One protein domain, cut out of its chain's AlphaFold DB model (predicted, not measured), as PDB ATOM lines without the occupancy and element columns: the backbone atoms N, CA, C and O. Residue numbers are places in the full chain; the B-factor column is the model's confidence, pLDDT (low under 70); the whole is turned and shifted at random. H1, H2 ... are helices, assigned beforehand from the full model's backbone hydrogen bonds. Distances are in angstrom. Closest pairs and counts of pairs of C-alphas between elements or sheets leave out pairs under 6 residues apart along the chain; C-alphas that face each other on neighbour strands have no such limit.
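What this domain is: This is residues 5 to 84 of the 269 residues of an uncharacterized protein of Exophiala spinifera (UniProt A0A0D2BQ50). Helix H1 is an arm, its residues 5 to 13 sticking out, beside a body in which short H3 packs across residues 31 to 39 of long H2. Residues 51 to 68 loop back from H2 to H3. The printed part has 80 residues, with three named helices, H1, H2, H3, and no named strand: all helix. It is only just loose, close to compact, radius of gyration of the C-alphas 14.3 A, spanning 51 by 31 by 18 A.

How they stand to each other: H1, residues 5 to 23, is apart from H2, residues 30 to 50. H1 is close to but not clearly touching H3, residues 69 to 78; their closest C-alphas, Lys 22 and Tyr 78, are 7.9 A apart. H2 touches H3 with residues 31 to 39 alone, at a steep tilt of 60 degrees, the same way; their closest C-alphas, Ala 36 and Ala 75, are 4.6 A apart. In H1, H2 and H3 every O i to N i+4 pair is within hydrogen-bond range.

Where its parts are: H1 runs 27.6 A from C-alpha 5 at (149.051, 94.975, 128.794), H2 29.9 A, and H3 14.3 A to C-alpha 78 at (121.025, 101.374, 117.264).

The domain as a whole: The printed part has no cut. The link H2 to H3 is long. Residues 5 to 9 have pLDDT under 70.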
ATOM      1  N   GLU A   5     150.019  95.619 127.894       56.00
ATOM      2  CA  GLU A   5     149.051  94.975 128.794       56.00
ATOM      3  C   GLU A   5     148.015  95.950 129.367       56.00
ATOM      4  O   GLU A   5     146.828  95.630 129.434       56.00
ATOM      5  N   THR A   6     148.424  97.177 129.706       57.69
ATOM      6  CA  THR A   6     147.502  98.196 130.247       57.69
ATOM      7  C   THR A   6     146.460  98.653 129.224       57.69
ATOM      8  O   THR A   6     145.316  98.925 129.591       57.69
ATOM      9  N   PHE A   7     146.817  98.677 127.936       61.19
ATOM     10  CA  PHE A   7     145.886  98.968 126.842       61.19
ATOM     11  C   PHE A   7     144.825  97.873 126.671       61.19
ATOM     12  O   PHE A   7     143.647  98.189 126.522       61.19
ATOM     13  N   LYS A   8     145.212  96.593 126.762       65.38
ATOM     14  CA  LYS A   8     144.280  95.460 126.620       65.38
ATOM     15  C   LYS A   8     143.219  95.423 127.721       65.38
ATOM     16  O   LYS A   8     142.053  95.161 127.440       65.38
ATOM     17  N   ILE A   9     143.604  95.711 128.966       68.12
ATOM     18  CA  ILE A   9     142.672  95.716 130.107       68.12
ATOM     19  C   ILE A   9     141.660  96.863 129.976       68.12
ATOM     20  O   ILE A   9     140.464  96.665 130.195       68.12
ATOM     21  N   LYS A  10     142.124  98.053 129.571       74.25
ATOM     22  CA  LYS A  10     141.246  99.210 129.348       74.25
ATOM     23  C   LYS A  10     140.245  98.950 128.224       74.25
ATOM     24  O   LYS A  10     139.058  99.215 128.410       74.25
ATOM     25  N   ASP A  11     140.681  98.361 127.112       84.44
ATOM     26  CA  ASP A  11     139.773  98.056 126.004       84.44
ATOM     27  C   ASP A  11     138.735  96.980 126.365       84.44
ATOM     28  O   ASP A  11     137.554  97.141 126.065       84.44
ATOM     29  N   ALA A  12     139.120  95.942 127.118       88.94
ATOM     30  CA  ALA A  12     138.178  94.921 127.586       88.94
ATOM     31  C   ALA A  12     137.042  95.518 128.437       88.94
ATOM     32  O   ALA A  12     135.875  95.163 128.257       88.94
ATOM     33  N   SER A  13     137.369  96.458 129.331       90.94
ATOM     34  CA  SER A  13     136.362  97.152 130.144       90.94
ATOM     35  C   SER A  13     135.424  98.020 129.296       90.94
ATOM     36  O   SER A  13     134.207  97.963 129.476       90.94
ATOM     37  N   ARG A  14     135.974  98.742 128.306       91.44
ATOM     38  CA  ARG A  14     135.204  99.539 127.342       91.44
ATOM     39  C   ARG A  14     134.230  98.661 126.556       91.44
ATOM     40  O   ARG A  14     133.051  98.989 126.461       91.44
ATOM     41  N   GLN A  15     134.696  97.521 126.050       94.38
ATOM     42  CA  GLN A  15     133.882  96.564 125.295       94.38
ATOM     43  C   GLN A  15     132.776  95.922 126.146       94.38
ATOM     44  O   GLN A  15     131.661  95.720 125.663       94.38
ATOM     45  N   ALA A  16     133.049  95.617 127.418       94.81
ATOM     46  CA  ALA A  16     132.046  95.068 128.330       94.81
ATOM     47  C   ALA A  16     130.913  96.069 128.611       94.81
ATOM     48  O   ALA A  16     129.738  95.710 128.511       94.81
ATOM     49  N   GLU A  17     131.253  97.329 128.898       95.44
ATOM     50  CA  GLU A  17     130.262  98.390 129.110       95.44
ATOM     51  C   GLU A  17     129.426  98.638 127.851       95.44
ATOM     52  O   GLU A  17     128.199  98.714 127.916       95.44
ATOM     53  N   ARG A  18     130.080  98.668 126.687       96.31
ATOM     54  CA  ARG A  18     129.428  98.813 125.384       96.31
ATOM     55  C   ARG A  18     128.349  97.750 125.161       96.31
ATOM     56  O   ARG A  18     127.201  98.074 124.861       96.31
ATOM     57  N   ARG A  19     128.681  96.475 125.397       96.69
ATOM     58  CA  ARG A  19     127.729  95.351 125.302       96.69
ATOM     59  C   ARG A  19     126.582  95.477 126.302       96.69
ATOM     60  O   ARG A  19     125.434  95.235 125.935       96.69
ATOM     61  N   ARG A  20     126.876  95.883 127.543       97.94
ATOM     62  CA  ARG A  20     125.861  96.099 128.583       97.94
ATOM     63  C   ARG A  20     124.854  97.166 128.154       97.94
ATOM     64  O   ARG A  20     123.652  96.927 128.245       97.94
ATOM     65  N   ARG A  21     125.318  98.302 127.625       98.12
ATOM     66  CA  ARG A  21     124.447  99.382 127.132       98.12
ATOM     67  C   ARG A  21     123.576  98.924 125.964       98.12
ATOM     68  O   ARG A  21     122.360  99.087 126.027       98.12
ATOM     69  N   LYS A  22     124.165  98.248 124.972       97.56
ATOM     70  CA  LYS A  22     123.414  97.677 123.839       97.56
ATOM     71  C   LYS A  22     122.333  96.693 124.302       97.56
ATOM     72  O   LYS A  22     121.200  96.782 123.847       97.56
ATOM     73  N   SER A  23     122.627  95.823 125.280       97.06
ATOM     74  CA  SER A  23     121.619  94.901 125.843       97.06
ATOM     75  C   SER A  23     120.465  95.596 126.576       97.06
ATOM     76  O   SER A  23     119.417  94.992 126.778       97.06
ATOM     77  N   GLN A  24     120.646  96.860 126.962       97.38
ATOM     78  CA  GLN A  24     119.619  97.697 127.582       97.38
ATOM     79  C   GLN A  24     118.867  98.558 126.556       97.38
ATOM     80  O   GLN A  24     118.051  99.385 126.952       97.38
ATOM     81  N   GLY A  25     119.139  98.399 125.253       96.38
ATOM     82  CA  GLY A  25     118.555  99.242 124.209       96.38
ATOM     83  C   GLY A  25     119.068 100.682 124.252       96.38
ATOM     84  O   GLY A  25     118.344 101.598 123.877       96.38
ATOM     85  N   LEU A  26     120.289 100.899 124.750       98.06
ATOM     86  CA  LEU A  26     120.948 102.205 124.788       98.06
ATOM     87  C   LEU A  26     122.053 102.285 123.725       98.06
ATOM     88  O   LEU A  26     122.649 101.253 123.395       98.06
ATOM     89  N   PRO A  27     122.414 103.500 123.261       97.94
ATOM     90  CA  PRO A  27     123.601 103.693 122.439       97.94
ATOM     91  C   PRO A  27     124.846 103.150 123.139       97.94
ATOM     92  O   PRO A  27     124.999 103.273 124.363       97.94
ATOM     93  N   ALA A  28     125.751 102.571 122.354       97.62
ATOM     94  CA  ALA A  28     126.905 101.821 122.840       97.62
ATOM     95  C   ALA A  28     127.880 102.666 123.690       97.62
ATOM     96  O   ALA A  28     128.568 102.148 124.569       97.62
ATOM     97  N   SER A  29     127.887 103.979 123.473       96.88
ATOM     98  CA  SER A  29     128.537 105.010 124.285       96.88
ATOM     99  C   SER A  29     127.757 106.332 124.148       96.88
ATOM    100  O   SER A  29     126.855 106.411 123.308       96.88
ATOM    101  N   PRO A  30     128.063 107.373 124.946       96.31
ATOM    102  CA  PRO A  30     127.523 108.714 124.718       96.31
ATOM    103  C   PRO A  30     127.835 109.259 123.315       96.31
ATOM    104  O   PRO A  30     126.929 109.766 122.660       96.31
ATOM    105  N   ASP A  31     129.063 109.071 122.821       95.56
ATOM    106  CA  ASP A  31     129.474 109.530 121.484       95.56
ATOM    107  C   ASP A  31     128.693 108.820 120.371       95.56
ATOM    108  O   ASP A  31     128.231 109.456 119.428       95.56
ATOM    109  N   VAL A  32     128.459 107.508 120.515       97.25
ATOM    110  CA  VAL A  32     127.579 106.750 119.609       97.25
ATOM    111  C   VAL A  32     126.146 107.282 119.661       97.25
ATOM    112  O   VAL A  32     125.471 107.282 118.638       97.25
ATOM    113  N   GLY A  33     125.683 107.759 120.820       98.00
ATOM    114  CA  GLY A  33     124.389 108.431 120.951       98.00
ATOM    115  C   GLY A  33     124.317 109.707 120.116       98.00
ATOM    116  O   GLY A  33     123.404 109.850 119.315       98.00
ATOM    117  N   VAL A  34     125.329 110.575 120.217       97.25
ATOM    118  CA  VAL A  34     125.416 111.800 119.401       97.25
ATOM    119  C   VAL A  34     125.447 111.468 117.907       97.25
ATOM    120  O   VAL A  34     124.712 112.068 117.124       97.25
ATOM    121  N   LEU A  35     126.251 110.478 117.502       96.62
ATOM    122  CA  LEU A  35     126.297 110.019 116.110       96.62
ATOM    123  C   LEU A  35     124.941 109.475 115.644       96.62
ATOM    124  O   LEU A  35     124.513 109.779 114.531       96.62
ATOM    125  N   ALA A  36     124.252 108.696 116.478       98.06
ATOM    126  CA  ALA A  36     122.931 108.173 116.161       98.06
ATOM    127  C   ALA A  36     121.889 109.293 116.025       98.06
ATOM    128  O   ALA A  36     121.098 109.265 115.089       98.06
ATOM    129  N   ASP A  37     121.919 110.312 116.882       98.38
ATOM    130  CA  ASP A  37     121.006 111.456 116.783       98.38
ATOM    131  C   ASP A  37     121.233 112.245 115.482       98.38
ATOM    132  O   ASP A  37     120.275 112.605 114.786       98.38
ATOM    133  N   MET A  38     122.498 112.447 115.093       96.56
ATOM    134  CA  MET A  38     122.857 113.074 113.816       96.56
ATOM    135  C   MET A  38     122.365 112.248 112.620       96.56
ATOM    136  O   MET A  38     121.721 112.786 111.719       96.56
ATOM    137  N   VAL A  39     122.634 110.937 112.607       97.06
ATOM    138  CA  VAL A  39     122.213 110.036 111.520       97.06
ATOM    139  C   VAL A  39     120.691 109.928 111.452       97.06
ATOM    140  O   VAL A  39     120.136 109.930 110.356       97.06
ATOM    141  N   SER A  40     120.008 109.877 112.596       98.00
ATOM    142  CA  SER A  40     118.545 109.861 112.685       98.00
ATOM    143  C   SER A  40     117.939 111.126 112.081       98.00
ATOM    144  O   SER A  40     117.039 111.033 111.249       98.00
ATOM    145  N   SER A  41     118.491 112.297 112.415       97.94
ATOM    146  CA  SER A  41     118.041 113.582 111.864       97.94
ATOM    147  C   SER A  41     118.236 113.638 110.345       97.94
ATOM    148  O   SER A  41     117.303 113.944 109.611       97.94
ATOM    149  N   LEU A  42     119.418 113.247 109.848       95.88
ATOM    150  CA  LEU A  42     119.689 113.189 108.406       95.88
ATOM    151  C   LEU A  42     118.779 112.194 107.677       95.88
ATOM    152  O   LEU A  42     118.324 112.464 106.567       95.88
ATOM    153  N   ARG A  43     118.515 111.036 108.292       96.75
ATOM    154  CA  ARG A  43     117.599 110.032 107.756       96.75
ATOM    155  C   ARG A  43     116.180 110.580 107.675       96.75
ATOM    156  O   ARG A  43     115.548 110.382 106.648       96.75
ATOM    157  N   HIS A  44     115.702 111.252 108.720       98.00
ATOM    158  CA  HIS A  44     114.363 111.829 108.752       98.00
ATOM    159  C   HIS A  44     114.158 112.827 107.609       98.00
ATOM    160  O   HIS A  44     113.243 112.648 106.809       98.00
ATOM    161  N   GLU A  45     115.069 113.791 107.466       97.56
ATOM    162  CA  GLU A  45     115.033 114.785 106.385       97.56
ATOM    163  C   GLU A  45     115.099 114.125 104.997       97.56
ATOM    164  O   GLU A  45     114.391 114.513 104.067       97.56
ATOM    165  N   ALA A  46     115.924 113.083 104.842       95.94
ATOM    166  CA  ALA A  46     116.013 112.338 103.590       95.94
ATOM    167  C   ALA A  46     114.725 111.555 103.280       95.94
ATOM    168  O   ALA A  46     114.269 111.570 102.141       95.94
ATOM    169  N   GLU A  47     114.138 110.871 104.262       97.31
ATOM    170  CA  GLU A  47     112.889 110.113 104.106       97.31
ATOM    171  C   GLU A  47     111.702 111.037 103.804       97.31
ATOM    172  O   GLU A  47     110.883 110.711 102.943       97.31
ATOM    173  N   GLU A  48     111.641 112.204 104.455       98.06
ATOM    174  CA  GLU A  48     110.651 113.242 104.163       98.06
ATOM    175  C   GLU A  48     110.793 113.739 102.721       98.06
ATOM    176  O   GLU A  48     109.817 113.759 101.971       98.06
ATOM    177  N   HIS A  49     112.018 114.063 102.299       96.69
ATOM    178  CA  HIS A  49     112.281 114.536 100.943       96.69
ATOM    179  C   HIS A  49     111.986 113.478  99.866       96.69
ATOM    180  O   HIS A  49     111.477 113.804  98.792       96.69
ATOM    181  N   LEU A  50     112.310 112.208 100.131       96.06
ATOM    182  CA  LEU A  50     112.133 111.101  99.184       96.06
ATOM    183  C   LEU A  50     110.700 110.548  99.159       96.06
ATOM    184  O   LEU A  50     110.319 109.873  98.201       96.06
ATOM    185  N   GLY A  51     109.910 110.789 100.207       97.88
ATOM    186  CA  GLY A  51     108.567 110.228 100.363       97.88
ATOM    187  C   GLY A  51     108.547 108.719 100.639       97.88
ATOM    188  O   GLY A  51     107.501 108.082 100.505       97.88
ATOM    189  N   HIS A  52     109.686 108.122 100.999       96.81
ATOM    190  CA  HIS A  52     109.797 106.711 101.362       96.81
ATOM    191  C   HIS A  52     110.949 106.466 102.343       96.81
ATOM    192  O   HIS A  52     111.860 107.279 102.475       96.81
ATOM    193  N   GLY A  53     110.935 105.302 102.999       96.25
ATOM    194  CA  GLY A  53     111.975 104.911 103.952       96.25
ATOM    195  C   GLY A  53     113.359 104.735 103.314       96.25
ATOM    196  O   GLY A  53     113.469 104.282 102.170       96.25
ATOM    197  N   VAL A  54     114.412 105.030 104.077       95.62
ATOM    198  CA  VAL A  54     115.819 104.817 103.713       95.62
ATOM    199  C   VAL A  54     116.319 103.579 104.466       95.62
ATOM    200  O   VAL A  54     116.595 103.652 105.663       95.62
ATOM    201  N   PRO A  55     116.432 102.411 103.804       93.62
ATOM    202  CA  PRO A  55     116.750 101.156 104.489       93.62
ATOM    203  C   PRO A  55     118.244 100.991 104.790       93.62
ATOM    204  O   PRO A  55     118.624 100.151 105.606       93.62
ATOM    205  N   SER A  56     119.105 101.748 104.107       93.69
ATOM    206  CA  SER A  56     120.555 101.632 104.217       93.69
ATOM    207  C   SER A  56     121.255 102.938 103.885       93.69
ATOM    208  O   SER A  56     120.773 103.678 103.030       93.69
ATOM    209  N   ALA A  57     122.431 103.166 104.467       93.69
ATOM    210  CA  ALA A  57     123.281 104.298 104.108       93.69
ATOM    211  C   ALA A  57     124.775 103.949 104.181       93.69
ATOM    212  O   ALA A  57     125.192 103.001 104.851       93.69
ATOM    213  N   LEU A  58     125.573 104.736 103.461       92.31
ATOM    214  CA  LEU A  58     127.032 104.729 103.504       92.31
ATOM    215  C   LEU A  58     127.490 106.027 104.173       92.31
ATOM    216  O   LEU A  58     127.065 107.104 103.763       92.31
ATOM    217  N   ALA A  59     128.362 105.929 105.175       92.81
ATOM    218  CA  ALA A  59     128.925 107.092 105.853       92.81
ATOM    219  C   ALA A  59     130.317 107.406 105.292       92.81
ATOM    220  O   ALA A  59     131.219 106.572 105.373       92.81
ATOM    221  N   ALA A  60     130.491 108.609 104.745       92.06
ATOM    222  CA  ALA A  60     131.813 109.181 104.525       92.06
ATOM    223  C   ALA A  60     132.299 109.778 105.849       92.06
ATOM    224  O   ALA A  60     131.567 110.529 106.488       92.06
ATOM    225  N   THR A  61     133.502 109.407 106.276       90.06
ATOM    226  CA  THR A  61     134.037 109.794 107.586       90.06
ATOM    227  C   THR A  61     135.314 110.614 107.450       90.06
ATOM    228  O   THR A  61     136.163 110.278 106.610       90.06
ATOM    229  N   PRO A  62     135.499 111.646 108.291       87.44
ATOM    230  CA  PRO A  62     136.766 112.349 108.367       87.44
ATOM    231  C   PRO A  62     137.842 111.426 108.937       87.44
ATOM    232  O   PRO A  62     137.564 110.431 109.622       87.44
ATOM    233  N   ASN A  63     139.104 111.772 108.701       83.31
ATOM    234  CA  ASN A  63     140.232 111.133 109.370       83.31
ATOM    235  C   ASN A  63     140.412 111.714 110.787       83.31
ATOM    236  O   ASN A  63     141.350 112.453 111.083       83.31
ATOM    237  N   LEU A  64     139.446 111.410 111.655       84.50
ATOM    238  CA  LEU A  64     139.401 111.881 113.034       84.50
ATOM    239  C   LEU A  64     140.051 110.867 113.984       84.50
ATOM    240  O   LEU A  64     139.755 109.669 113.946       84.50
ATOM    241  N   ALA A  65     140.918 111.358 114.872       82.12
ATOM    242  CA  ALA A  65     141.489 110.539 115.931       82.12
ATOM    243  C   ALA A  65     140.378 109.993 116.842       82.12
ATOM    244  O   ALA A  65     139.454 110.715 117.199       82.12
ATOM    245  N   ALA A  66     140.494 108.720 117.225       83.25
ATOM    246  CA  ALA A  66     139.521 108.018 118.065       83.25
ATOM    247  C   ALA A  66     138.099 107.880 117.481       83.25
ATOM    248  O   ALA A  66     137.198 107.471 118.204       83.25
ATOM    249  N   LEU A  67     137.897 108.137 116.181       86.94
ATOM    250  CA  LEU A  67     136.694 107.689 115.480       86.94
ATOM    251  C   LEU A  67     136.905 106.258 114.981       86.94
ATOM    252  O   LEU A  67     137.634 106.024 114.010       86.94
ATOM    253  N   TYR A  68     136.277 105.293 115.649       88.25
ATOM    254  CA  TYR A  68     136.421 103.883 115.311       88.25
ATOM    255  C   TYR A  68     135.289 103.401 114.405       88.25
ATOM    256  O   TYR A  68     134.161 103.891 114.449       88.25
ATOM    257  N   ARG A  69     135.584 102.374 113.600       89.69
ATOM    258  CA  ARG A  69     134.595 101.681 112.758       89.69
ATOM    259  C   ARG A  69     133.366 101.258 113.563       89.69
ATOM    260  O   ARG A  69     132.241 101.504 113.146       89.69
ATOM    261  N   GLU A  70     133.606 100.654 114.718       92.38
ATOM    262  CA  GLU A  70     132.562 100.166 115.616       92.38
ATOM    263  C   GLU A  70     131.607 101.267 116.096       92.38
ATOM    264  O   GLU A  70     130.445 100.972 116.349       92.38
ATOM    265  N   ASP A  71     132.056 102.524 116.215       94.44
ATOM    266  CA  ASP A  71     131.199 103.647 116.621       94.44
ATOM    267  C   ASP A  71     130.187 104.006 115.539       94.44
ATOM    268  O   ASP A  71     129.014 104.216 115.843       94.44
ATOM    269  N   ILE A  72     130.617 103.984 114.276       95.12
ATOM    270  CA  ILE A  72     129.719 104.155 113.132       95.12
ATOM    271  C   ILE A  72     128.756 102.969 113.037       95.12
ATOM    272  O   ILE A  72     127.550 103.164 112.918       95.12
ATOM    273  N   GLU A  73     129.265 101.740 113.129       94.88
ATOM    274  CA  GLU A  73     128.437 100.531 113.036       94.88
ATOM    275  C   GLU A  73     127.380 100.466 114.135       94.88
ATOM    276  O   GLU A  73     126.219 100.188 113.844       94.88
ATOM    277  N   ASP A  74     127.741 100.789 115.375       96.94
ATOM    278  CA  ASP A  74     126.792 100.754 116.483       96.94
ATOM    279  C   ASP A  74     125.766 101.885 116.428       96.94
ATOM    280  O   ASP A  74     124.637 101.681 116.872       96.94
ATOM    281  N   ALA A  75     126.115 103.056 115.880       97.56
ATOM    282  CA  ALA A  75     125.133 104.113 115.642       97.56
ATOM    283  C   ALA A  75     124.074 103.646 114.628       97.56
ATOM    284  O   ALA A  75     122.877 103.826 114.840       97.56
ATOM    285  N   PHE A  76     124.503 102.978 113.557       97.06
ATOM    286  CA  PHE A  76     123.607 102.406 112.552       97.06
ATOM    287  C   PHE A  76     122.774 101.241 113.107       97.06
ATOM    288  O   PHE A  76     121.563 101.194 112.881       97.06
ATOM    289  N   GLU A  77     123.391 100.338 113.875       96.81
ATOM    290  CA  GLU A  77     122.705  99.229 114.549       96.81
ATOM    291  C   GLU A  77     121.631  99.744 115.511       96.81
ATOM    292  O   GLU A  77     120.495  99.270 115.470       96.81
ATOM    293  N   TYR A  78     121.958 100.754 116.324       98.19
ATOM    294  CA  TYR A  78     121.025 101.374 117.264       98.19
ATOM    295  C   TYR A  78     119.771 101.925 116.565       98.19
ATOM    296  O   TYR A  78     118.662 101.790 117.078       98.19
ATOM    297  N   LEU A  79     119.930 102.477 115.358       97.62
ATOM    298  CA  LEU A  79     118.841 103.016 114.537       97.62
ATOM    299  C   LEU A  79     118.146 101.974 113.649       97.62
ATOM    300  O   LEU A  79     117.270 102.329 112.855       97.62
ATOM    301  N   SER A  80     118.547 100.699 113.726       96.81
ATOM    302  CA  SER A  80     118.106  99.647 112.798       96.81
ATOM    303  C   SER A  80     118.282 100.037 111.319       96.81
ATOM    304  O   SER A  80     117.478  99.667 110.464       96.81
ATOM    305  N   LEU A  81     119.328 100.811 111.013       96.25
ATOM    306  CA  LEU A  81     119.683 101.251 109.667       96.25
ATOM    307  C   LEU A  81     120.809 100.363 109.134       96.25
ATOM    308  O   LEU A  81     121.841 100.201 109.782       96.25
ATOM    309  N   LYS A  82     120.658  99.793 107.933       94.56
ATOM    310  CA  LYS A  82     121.712  98.943 107.362       94.56
ATOM    311  C   LYS A  82     122.922  99.790 106.955       94.56
ATOM    312  O   LYS A  82     122.839 100.601 106.031       94.56
ATOM    313  N   PHE A  83     124.065  99.558 107.595       91.81
ATOM    314  CA  PHE A  83     125.326 100.176 107.195       91.81
ATOM    315  C   PHE A  83     125.904  99.486 105.951       91.81
ATOM    316  O   PHE A  83     125.978  98.257 105.878       91.81
ATOM    317  N   LEU A  84     126.292 100.274 104.950       89.25
ATOM    318  CA  LEU A  84     127.000  99.785 103.771       89.25
ATOM    319  C   LEU A  84     128.508  99.845 104.039       89.25
ATOM    320  O   LEU A  84     129.069 100.924 104.206       89.25
TER     321      LEU A  84